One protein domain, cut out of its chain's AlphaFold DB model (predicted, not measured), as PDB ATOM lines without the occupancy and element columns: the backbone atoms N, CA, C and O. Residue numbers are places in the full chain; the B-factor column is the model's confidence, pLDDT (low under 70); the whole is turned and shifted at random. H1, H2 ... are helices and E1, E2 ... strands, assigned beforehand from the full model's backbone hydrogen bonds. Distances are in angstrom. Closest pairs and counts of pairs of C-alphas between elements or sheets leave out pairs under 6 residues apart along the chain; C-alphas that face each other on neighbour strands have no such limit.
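What this domain is: This is residues 3 to 72 of the 84 residues of an uncharacterized protein of Xanthomonas populi (UniProt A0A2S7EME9). A small two-strand hairpin, E1 and E2, sits over one side of the helix H1, and the shorter helix H2 packs on another side of H1, which lies between them. A long link with no named element, residues 36 to 63, folds back from the end of H1, and its residues 54 to 59 stick out as a free loop. The printed part has 70 residues, with two named strands and two named helices in the order E1, E2, H1, H2; the two strands form one antiparallel sheet. The class is mixed, helices and strands, with under half of the residues, 29 of 70, in named elements. The whole is compact, with a radius of gyration of the C-alphas of 12.7 A, and spans 38 by 27 by 17 A along its three main axes.

Where its parts are: The strand E1 is residues 3 to 5 and measures 6.6 A; its C-alpha 3 is at (28.257, 11.993, -29.290). The strand E2 is residues 12 to 15 and measures 10.2 A from first to last C-alpha. The helix H1 is residues 22 to 35 and measures 20.1 A, with C-alpha 22 at (31.200, 0.222, -22.226). The helix H2 is residues 64 to 71 and measures 10.6 A, ending with C-alpha 71 at (15.763, -4.320, -25.192).

How they stand to each other: E1 and E2 form an antiparallel hairpin, with 169 degrees between their directions. The C-alphas of Val 3 and Thr 14, which face each other, are 4.4 A apart. N 4 and O 13, and N 13 and O 4, are within hydrogen-bond range, each pair at 2.9 A. The closest C-alphas of E2 and H1 are those of Leu 13 and Val 32, 7.2 A apart. The closest C-alphas of E1 and H1 are those of Ala 4 and Val 32, 7.5 A apart. H1 and H2 touch, with the C-alphas of Ala 26 and Phe 65 closest at 4.4 A. They run the same way at a tilt of 37 degrees, only just steep. H2 is apart from both E1 and E2. In H1 and H2 every O i to N i+4 pair is within hydrogen-bond range.

The domain as a whole: The two C-alphas farthest apart in the domain are those of Pro 37 and Leu 56, at 38.6 A. The printed part runs from residue 3 to residue 72 and has no cut. The link from H1 to H2, 28 residues, is long; the links E1 to E2 and E2 to H1, of 6 residues each, are short. The model's mean pLDDT over the printed part is 85.1. It is under 70 at residue 55, residues 57 to 60 and residues 71 to 72.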
ATOM      1  N   VAL A   3      29.111  11.224 -28.376       94.44
ATOM      2  CA  VAL A   3      28.257  11.993 -29.290       94.44
ATOM      3  C   VAL A   3      27.339  11.048 -30.060       94.44
ATOM      4  O   VAL A   3      27.771   9.989 -30.512       94.44
ATOM      5  N   ALA A   4      26.086  11.457 -30.236       93.69
ATOM      6  CA  ALA A   4      25.124  10.875 -31.159       93.69
ATOM      7  C   ALA A   4      24.722  11.954 -32.162       93.69
ATOM      8  O   ALA A   4      24.432  13.082 -31.771       93.69
ATOM      9  N   ILE A   5      24.699  11.598 -33.442       94.56
ATOM     10  CA  ILE A   5      24.254  12.477 -34.523       94.56
ATOM     11  C   ILE A   5      23.083  11.783 -35.198       94.56
ATOM     12  O   ILE A   5      23.250  10.682 -35.733       94.56
ATOM     13  N   ASP A   6      21.913  12.417 -35.200       91.50
ATOM     14  CA  ASP A   6      20.812  11.932 -36.016       91.50
ATOM     15  C   ASP A   6      20.960  12.431 -37.456       91.50
ATOM     16  O   ASP A   6      20.971  13.628 -37.748       91.50
ATOM     17  N   LYS A   7      21.040  11.487 -38.393       88.75
ATOM     18  CA  LYS A   7      21.170  11.793 -39.818       88.75
ATOM     19  C   LYS A   7      19.887  12.362 -40.423       88.75
ATOM     20  O   LYS A   7      20.001  13.055 -41.439       88.75
ATOM     21  N   THR A   8      18.723  12.065 -39.839       87.19
ATOM     22  CA  THR A   8      17.410  12.471 -40.358       87.19
ATOM     23  C   THR A   8      17.078  13.897 -39.938       87.19
ATOM     24  O   THR A   8      16.918  14.761 -40.794       87.19
ATOM     25  N   SER A   9      17.040  14.162 -38.634       88.00
ATOM     26  CA  SER A   9      16.678  15.477 -38.085       88.00
ATOM     27  C   SER A   9      17.854  16.452 -37.938       88.00
ATOM     28  O   SER A   9      17.634  17.624 -37.656       88.00
ATOM     29  N   LYS A  10      19.097  15.987 -38.136       88.31
ATOM     30  CA  LYS A  10      20.338  16.774 -38.003       88.31
ATOM     31  C   LYS A  10      20.650  17.284 -36.592       88.31
ATOM     32  O   LYS A  10      21.564  18.095 -36.453       88.31
ATOM     33  N   PHE A  11      19.972  16.810 -35.544       89.69
ATOM     34  CA  PHE A  11      20.388  17.139 -34.179       89.69
ATOM     35  C   PHE A  11      21.618  16.314 -33.763       89.69
ATOM     36  O   PHE A  11      21.839  15.193 -34.233       89.69
ATOM     37  N   ALA A  12      22.396  16.866 -32.831       94.19
ATOM     38  CA  ALA A  12      23.450  16.145 -32.135       94.19
ATOM     39  C   ALA A  12      23.219  16.203 -30.621       94.19
ATOM     40  O   ALA A  12      22.931  17.266 -30.074       94.19
ATOM     41  N   LEU A  13      23.360  15.062 -29.951       94.50
ATOM     42  CA  LEU A  13      23.406  14.977 -28.495       94.50
ATOM     43  C   LEU A  13      24.840  14.660 -28.082       94.50
ATOM     44  O   LEU A  13      25.464  13.760 -28.647       94.50
ATOM     45  N   THR A  14      25.361  15.377 -27.091       95.75
ATOM     46  CA  THR A  14      26.690  15.115 -26.542       95.75
ATOM     47  C   THR A  14      26.651  15.045 -25.029       95.75
ATOM     48  O   THR A  14      25.954  15.815 -24.376       95.75
ATOM     49  N   GLU A  15      27.427  14.119 -24.479       95.69
ATOM     50  CA  GLU A  15      27.660  14.024 -23.047       95.69
ATOM     51  C   GLU A  15      29.162  13.996 -22.755       95.69
ATOM     52  O   GLU A  15      29.951  13.261 -23.376       95.69
ATOM     53  N   LEU A  16      29.566  14.795 -21.769       96.50
ATOM     54  CA  LEU A  16      30.918  14.785 -21.243       96.50
ATOM     55  C   LEU A  16      31.000  13.800 -20.077       96.50
ATOM     56  O   LEU A  16      30.350  13.961 -19.052       96.50
ATOM     57  N   HIS A  17      31.847  12.790 -20.246       93.62
ATOM     58  CA  HIS A  17      32.130  11.770 -19.245       93.62
ATOM     59  C   HIS A  17      33.625  11.746 -18.964       93.62
ATOM     60  O   HIS A  17      34.418  11.924 -19.895       93.62
ATOM     61  N   ALA A  18      33.996  11.444 -17.718       94.25
ATOM     62  CA  ALA A  18      35.391  11.270 -17.310       94.25
ATOM     63  C   ALA A  18      36.114  10.180 -18.125       94.25
ATOM     64  O   ALA A  18      37.315  10.263 -18.351       94.25
ATOM     65  N   SER A  19      35.383   9.166 -18.610       90.88
ATOM     66  CA  SER A  19      35.893   8.176 -19.564       90.88
ATOM     67  C   SER A  19      34.793   7.665 -20.500       90.88
ATOM     68  O   SER A  19      33.623   7.609 -20.133       90.88
ATOM     69  N   ALA A  20      35.165   7.265 -21.719       87.62
ATOM     70  CA  ALA A  20      34.259   6.630 -22.678       87.62
ATOM     71  C   ALA A  20      34.391   5.101 -22.588       87.62
ATOM     72  O   ALA A  20      35.128   4.482 -23.357       87.62
ATOM     73  N   ASN A  21      33.712   4.495 -21.613       91.88
ATOM     74  CA  ASN A  21      33.724   3.046 -21.380       91.88
ATOM     75  C   ASN A  21      32.413   2.365 -21.838       91.88
ATOM     76  O   ASN A  21      31.454   3.030 -22.232       91.88
ATOM     77  N   LYS A  22      32.362   1.024 -21.784       90.69
ATOM     78  CA  LYS A  22      31.200   0.222 -22.226       90.69
ATOM     79  C   LYS A  22      29.893   0.592 -21.506       90.69
ATOM     80  O   LYS A  22      28.834   0.567 -22.130       90.69
ATOM     81  N   MET A  23      29.948   0.916 -20.210       92.38
ATOM     82  CA  MET A  23      28.755   1.308 -19.447       92.38
ATOM     83  C   MET A  23      28.277   2.697 -19.850       92.38
ATOM     84  O   MET A  23      27.087   2.882 -20.080       92.38
ATOM     85  N   VAL A  24      29.210   3.643 -19.987       94.69
ATOM     86  CA  VAL A  24      28.926   5.010 -20.435       94.69
ATOM     87  C   VAL A  24      28.277   4.988 -21.815       94.69
ATOM     88  O   VAL A  24      27.239   5.607 -21.998       94.69
ATOM     89  N   ALA A  25      28.803   4.208 -22.761       92.00
ATOM     90  CA  ALA A  25      28.201   4.063 -24.086       92.00
ATOM     91  C   ALA A  25      26.771   3.492 -24.035       92.00
ATOM     92  O   ALA A  25      25.885   3.965 -24.746       92.00
ATOM     93  N   ALA A  26      26.528   2.481 -23.194       91.94
ATOM     94  CA  ALA A  26      25.200   1.892 -23.037       91.94
ATOM     95  C   ALA A  26      24.206   2.865 -22.384       91.94
ATOM     96  O   ALA A  26      23.061   2.954 -22.826       91.94
ATOM     97  N   GLN A  27      24.635   3.601 -21.355       94.75
ATOM     98  CA  GLN A  27      23.797   4.598 -20.694       94.75
ATOM     99  C   GLN A  27      23.512   5.788 -21.614       94.75
ATOM    100  O   GLN A  27      22.364   6.202 -21.720       94.75
ATOM    101  N   PHE A  28      24.521   6.257 -22.348       94.44
ATOM    102  CA  PHE A  28      24.373   7.302 -23.353       94.44
ATOM    103  C   PHE A  28      23.287   6.951 -24.378       94.44
ATOM    104  O   PHE A  28      22.401   7.756 -24.640       94.44
ATOM    105  N   LEU A  29      23.271   5.716 -24.899       92.38
ATOM    106  CA  LEU A  29      22.222   5.287 -25.831       92.38
ATOM    107  C   LEU A  29      20.819   5.308 -25.199       92.38
ATOM    108  O   LEU A  29      19.860   5.674 -25.874       92.38
ATOM    109  N   ARG A  30      20.675   4.946 -23.916       92.81
ATOM    110  CA  ARG A  30      19.380   5.057 -23.216       92.81
ATOM    111  C   ARG A  30      18.915   6.506 -23.133       92.81
ATOM    112  O   ARG A  30      17.749   6.770 -23.403       92.81
ATOM    113  N   ASN A  31      19.830   7.418 -22.818       93.88
ATOM    114  CA  ASN A  31      19.531   8.844 -22.744       93.88
ATOM    115  C   ASN A  31      19.110   9.383 -24.121       93.88
ATOM    116  O   ASN A  31      18.109  10.086 -24.213       93.88
ATOM    117  N   VAL A  32      19.793   8.981 -25.204       91.81
ATOM    118  CA  VAL A  32      19.387   9.331 -26.581       91.81
ATOM    119  C   VAL A  32      17.969   8.838 -26.875       91.81
ATOM    120  O   VAL A  32      17.160   9.615 -27.366       91.81
ATOM    121  N   ILE A  33      17.648   7.576 -26.557       90.62
ATOM    122  CA  ILE A  33      16.310   6.995 -26.783       90.62
ATOM    123  C   ILE A  33      15.224   7.768 -26.022       90.62
ATOM    124  O   ILE A  33      14.124   7.923 -26.538       90.62
ATOM    125  N   GLN A  34      15.518   8.250 -24.812       90.56
ATOM    126  CA  GLN A  34      14.578   9.043 -24.013       90.56
ATOM    127  C   GLN A  34      14.449  10.495 -24.489       90.56
ATOM    128  O   GLN A  34      13.406  11.108 -24.287       90.56
ATOM    129  N   ALA A  35      15.499  11.052 -25.095       90.56
ATOM    130  CA  ALA A  35      15.533  12.444 -25.527       90.56
ATOM    131  C   ALA A  35      14.785  12.693 -26.846       90.56
ATOM    132  O   ALA A  35      14.370  13.822 -27.106       90.56
ATOM    133  N   VAL A  36      14.622  11.668 -27.691       86.00
ATOM    134  CA  VAL A  36      13.949  11.803 -28.990       86.00
ATOM    135  C   VAL A  36      12.488  11.341 -28.931       86.00
ATOM    136  O   VAL A  36      12.197  10.310 -28.329       86.00
ATOM    137  N   PRO A  37      11.548  12.029 -29.606       88.38
ATOM    138  CA  PRO A  37      10.131  11.653 -29.598       88.38
ATOM    139  C   PRO A  37       9.790  10.536 -30.605       88.38
ATOM    140  O   PRO A  37       8.630  10.370 -30.977       88.38
ATOM    141  N   TYR A  38      10.779   9.788 -31.097       85.88
ATOM    142  CA  TYR A  38      10.595   8.746 -32.109       85.88
ATOM    143  C   TYR A  38      11.488   7.535 -31.862       85.88
ATOM    144  O   TYR A  38      12.526   7.603 -31.211       85.88
ATOM    145  N   ALA A  39      11.093   6.400 -32.433       83.38
ATOM    146  CA  ALA A  39      11.875   5.180 -32.343       83.38
ATOM    147  C   ALA A  39      13.126   5.254 -33.233       83.38
ATOM    148  O   ALA A  39      13.040   5.474 -34.443       83.38
ATOM    149  N   LEU A  40      14.295   5.001 -32.644       83.56
ATOM    150  CA  LEU A  40      15.515   4.765 -33.410       83.56
ATOM    151  C   LEU A  40      15.401   3.419 -34.138       83.56
ATOM    152  O   LEU A  40      15.207   2.387 -33.502       83.56
ATOM    153  N   GLN A  41      15.533   3.427 -35.465       83.75
ATOM    154  CA  GLN A  41      15.525   2.202 -36.282       83.75
ATOM    155  C   GLN A  41      16.915   1.594 -36.485       83.75
ATOM    156  O   GLN A  41      17.063   0.390 -36.707       83.75
ATOM    157  N   THR A  42      17.949   2.431 -36.529       83.50
ATOM    158  CA  THR A  42      19.317   1.998 -36.813       83.50
ATOM    159  C   THR A  42      20.290   2.892 -36.072       83.50
ATOM    160  O   THR A  42      20.242   4.113 -36.193       83.50
ATOM    161  N   VAL A  43      21.212   2.263 -35.348       87.06
ATOM    162  CA  VAL A  43      22.319   2.928 -34.666       87.06
ATOM    163  C   VAL A  43      23.607   2.430 -35.304       87.06
ATOM    164  O   VAL A  43      23.848   1.225 -35.356       87.06
ATOM    165  N   LEU A  44      24.412   3.356 -35.822       87.56
ATOM    166  CA  LEU A  44      25.711   3.056 -36.416       87.56
ATOM    167  C   LEU A  44      26.801   3.476 -35.440       87.56
ATOM    168  O   LEU A  44      26.855   4.636 -35.037       87.56
ATOM    169  N   THR A  45      27.666   2.536 -35.083       87.50
ATOM    170  CA  THR A  45      28.869   2.792 -34.288       87.50
ATOM    171  C   THR A  45      30.088   2.288 -35.040       87.50
ATOM    172  O   THR A  45      29.984   1.448 -35.937       87.50
ATOM    173  N   ASP A  46      31.258   2.783 -34.659       84.88
ATOM    174  CA  ASP A  46      32.503   2.147 -35.057       84.88
ATOM    175  C   ASP A  46      32.690   0.801 -34.322       84.88
ATOM    176  O   ASP A  46      31.850   0.351 -33.532       84.88
ATOM    177  N   ASN A  47      33.819   0.141 -34.589       81.12
ATOM    178  CA  ASN A  47      34.225  -1.078 -33.887       81.12
ATOM    179  C   ASN A  47      34.971  -0.779 -32.577       81.12
ATOM    180  O   ASN A  47      35.816  -1.568 -32.155       81.12
ATOM    181  N   GLY A  48      34.706   0.363 -31.941       84.06
ATOM    182  CA  GLY A  48      35.322   0.724 -30.675       84.06
ATOM    183  C   GLY A  48      35.097  -0.346 -29.604       84.06
ATOM    184  O   GLY A  48      34.091  -1.069 -29.593       84.06
ATOM    185  N   ILE A  49      36.036  -0.431 -28.658       85.62
ATOM    186  CA  ILE A  49      35.970  -1.364 -27.521       85.62
ATOM    187  C   ILE A  49      34.741  -1.115 -26.627       85.62
ATOM    188  O   ILE A  49      34.367  -1.962 -25.822       85.62
ATOM    189  N   GLN A  50      34.094   0.042 -26.761       85.56
ATOM    190  CA  GLN A  50      32.856   0.399 -26.076       85.56
ATOM    191  C   GLN A  50      31.632  -0.338 -26.643       85.56
ATOM    192  O   GLN A  50      30.685  -0.608 -25.903       85.56
ATOM    193  N   PHE A  51      31.657  -0.681 -27.935       84.19
ATOM    194  CA  PHE A  51      30.512  -1.223 -28.678       84.19
ATOM    195  C   PHE A  51      30.686  -2.696 -29.050       84.19
ATOM    196  O   PHE A  51      29.700  -3.414 -29.221       84.19
ATOM    197  N   THR A  52      31.933  -3.162 -29.140       80.19
ATOM    198  CA  THR A  52      32.279  -4.518 -29.573       80.19
ATOM    199  C   THR A  52      33.082  -5.275 -28.511       80.19
ATOM    200  O   THR A  52      33.734  -4.690 -27.641       80.19
ATOM    201  N   ASN A  53      33.010  -6.606 -28.555       79.12
ATOM    202  CA  ASN A  53      33.951  -7.460 -27.830       79.12
ATOM    203  C   ASN A  53      35.210  -7.659 -28.672       79.12
ATOM    204  O   ASN A  53      35.161  -7.566 -29.902       79.12
ATOM    205  N   ARG A  54      36.339  -7.954 -28.022       71.75
ATOM    206  CA  ARG A  54      37.556  -8.293 -28.760       71.75
ATOM    207  C   ARG A  54      37.359  -9.638 -29.451       71.75
ATOM    208  O   ARG A  54      36.658 -10.505 -28.947       71.75
ATOM    209  N   ILE A  55      38.044  -9.843 -30.574       67.06
ATOM    210  CA  ILE A  55      38.021 -11.124 -31.304       67.06
ATOM    211  C   ILE A  55      38.485 -12.287 -30.405       67.06
ATOM    212  O   ILE A  55      38.012 -13.412 -30.542       67.06
ATOM    213  N   LEU A  56      39.381 -12.003 -29.453       70.75
ATOM    214  CA  LEU A  56      39.877 -12.968 -28.468       70.75
ATOM    215  C   LEU A  56      38.831 -13.347 -27.406       70.75
ATOM    216  O   LEU A  56      38.946 -14.411 -26.800       70.75
ATOM    217  N   ASP A  57      37.783 -12.540 -27.216       68.56
ATOM    218  CA  ASP A  57      36.708 -12.792 -26.252       68.56
ATOM    219  C   ASP A  57      35.696 -13.793 -26.845       68.56
ATOM    220  O   ASP A  57      34.525 -13.480 -27.063       68.56
ATOM    221  N   ARG A  58      36.156 -15.021 -27.123       55.94
ATOM    222  CA  ARG A  58      35.396 -16.084 -27.811       55.94
ATOM    223  C   ARG A  58      34.101 -16.485 -27.080       55.94
ATOM    224  O   ARG A  58      33.165 -16.957 -27.717       55.94
ATOM    225  N   TYR A  59      34.033 -16.235 -25.770       66.25
ATOM    226  CA  TYR A  59      32.861 -16.455 -24.907       66.25
ATOM    227  C   TYR A  59      32.333 -15.155 -24.276       66.25
ATOM    228  O   TYR A  59      31.615 -15.183 -23.278       66.25
ATOM    229  N   GLY A  60      32.706 -13.995 -24.826       61.31
ATOM    230  CA  GLY A  60      32.275 -12.706 -24.301       61.31
ATOM    231  C   GLY A  60      30.762 -12.533 -24.427       61.31
ATOM    232  O   GLY A  60      30.202 -12.639 -25.519       61.31
ATOM    233  N   PHE A  61      30.093 -12.209 -23.319       72.62
ATOM    234  CA  PHE A  61      28.679 -11.838 -23.338       72.62
ATOM    235  C   PHE A  61      28.409 -10.700 -24.330       72.62
ATOM    236  O   PHE A  61      29.254  -9.821 -24.503       72.62
ATOM    237  N   VAL A  62      27.203 -10.660 -24.918       75.50
ATOM    238  CA  VAL A  62      26.773  -9.554 -25.798       75.50
ATOM    239  C   VAL A  62      27.104  -8.206 -25.133       75.50
ATOM    240  O   VAL A  62      26.685  -8.014 -23.981       75.50
ATOM    241  N   PRO A  63      27.822  -7.290 -25.825       81.75
ATOM    242  CA  PRO A  63      28.193  -5.986 -25.283       81.75
ATOM    243  C   PRO A  63      26.985  -5.251 -24.701       81.75
ATOM    244  O   PRO A  63      25.887  -5.333 -25.253       81.75
ATOM    245  N   LEU A  64      27.185  -4.505 -23.608       83.75
ATOM    246  CA  LEU A  64      26.106  -3.768 -22.930       83.75
ATOM    247  C   LEU A  64      25.332  -2.868 -23.899       83.75
ATOM    248  O   LEU A  64      24.106  -2.848 -23.865       83.75
ATOM    249  N   PHE A  65      26.042  -2.211 -24.815       84.69
ATOM    250  CA  PHE A  65      25.445  -1.417 -25.884       84.69
ATOM    251  C   PHE A  65      24.478  -2.243 -26.748       84.69
ATOM    252  O   PHE A  65      23.317  -1.884 -26.917       84.69
ATOM    253  N   GLY A  66      24.916  -3.421 -27.204       83.31
ATOM    254  CA  GLY A  66      24.080  -4.348 -27.965       83.31
ATOM    255  C   GLY A  66      22.871  -4.869 -27.179       83.31
ATOM    256  O   GLY A  66      21.830  -5.134 -27.778       83.31
ATOM    257  N   ARG A  67      22.964  -4.984 -25.846       84.12
ATOM    258  CA  ARG A  67      21.806  -5.326 -24.999       84.12
ATOM    259  C   ARG A  67      20.767  -4.206 -24.984       84.12
ATOM    260  O   ARG A  67      19.584  -4.501 -25.108       84.12
ATOM    261  N   VAL A  68      21.197  -2.946 -24.890       84.44
ATOM    262  CA  VAL A  68      20.293  -1.782 -24.970       84.44
ATOM    263  C   VAL A  68      19.600  -1.732 -26.335       84.44
ATOM    264  O   VAL A  68      18.387  -1.559 -26.387       84.44
ATOM    265  N   CYS A  69      20.321  -2.011 -27.425       80.00
ATOM    266  CA  CYS A  69      19.727  -2.082 -28.764       80.00
ATOM    267  C   CYS A  69      18.662  -3.186 -28.917       80.00
ATOM    268  O   CYS A  69      17.744  -3.018 -29.720       80.00
ATOM    269  N   LYS A  70      18.792  -4.313 -28.197       75.69
ATOM    270  CA  LYS A  70      17.837  -5.441 -28.232       75.69
ATOM    271  C   LYS A  70      16.636  -5.256 -27.305       75.69
ATOM    272  O   LYS A  70      15.574  -5.779 -27.605       75.69
ATOM    273  N   GLY A  71      16.822  -4.574 -26.174       62.53
ATOM    274  CA  GLY A  71      15.763  -4.320 -25.192       62.53
ATOM    275  C   GLY A  71      14.846  -3.148 -25.548       62.53
ATOM    276  O   GLY A  71      13.859  -2.927 -24.853       62.53
ATOM    277  N   ALA A  72      15.162  -2.387 -26.598       62.03
ATOM    278  CA  ALA A  72      14.290  -1.335 -27.100       62.03
ATOM    279  C   ALA A  72      13.055  -1.943 -27.806       62.03
ATOM    280  O   ALA A  72      13.203  -2.935 -28.520       62.03
TER     281      ALA A  72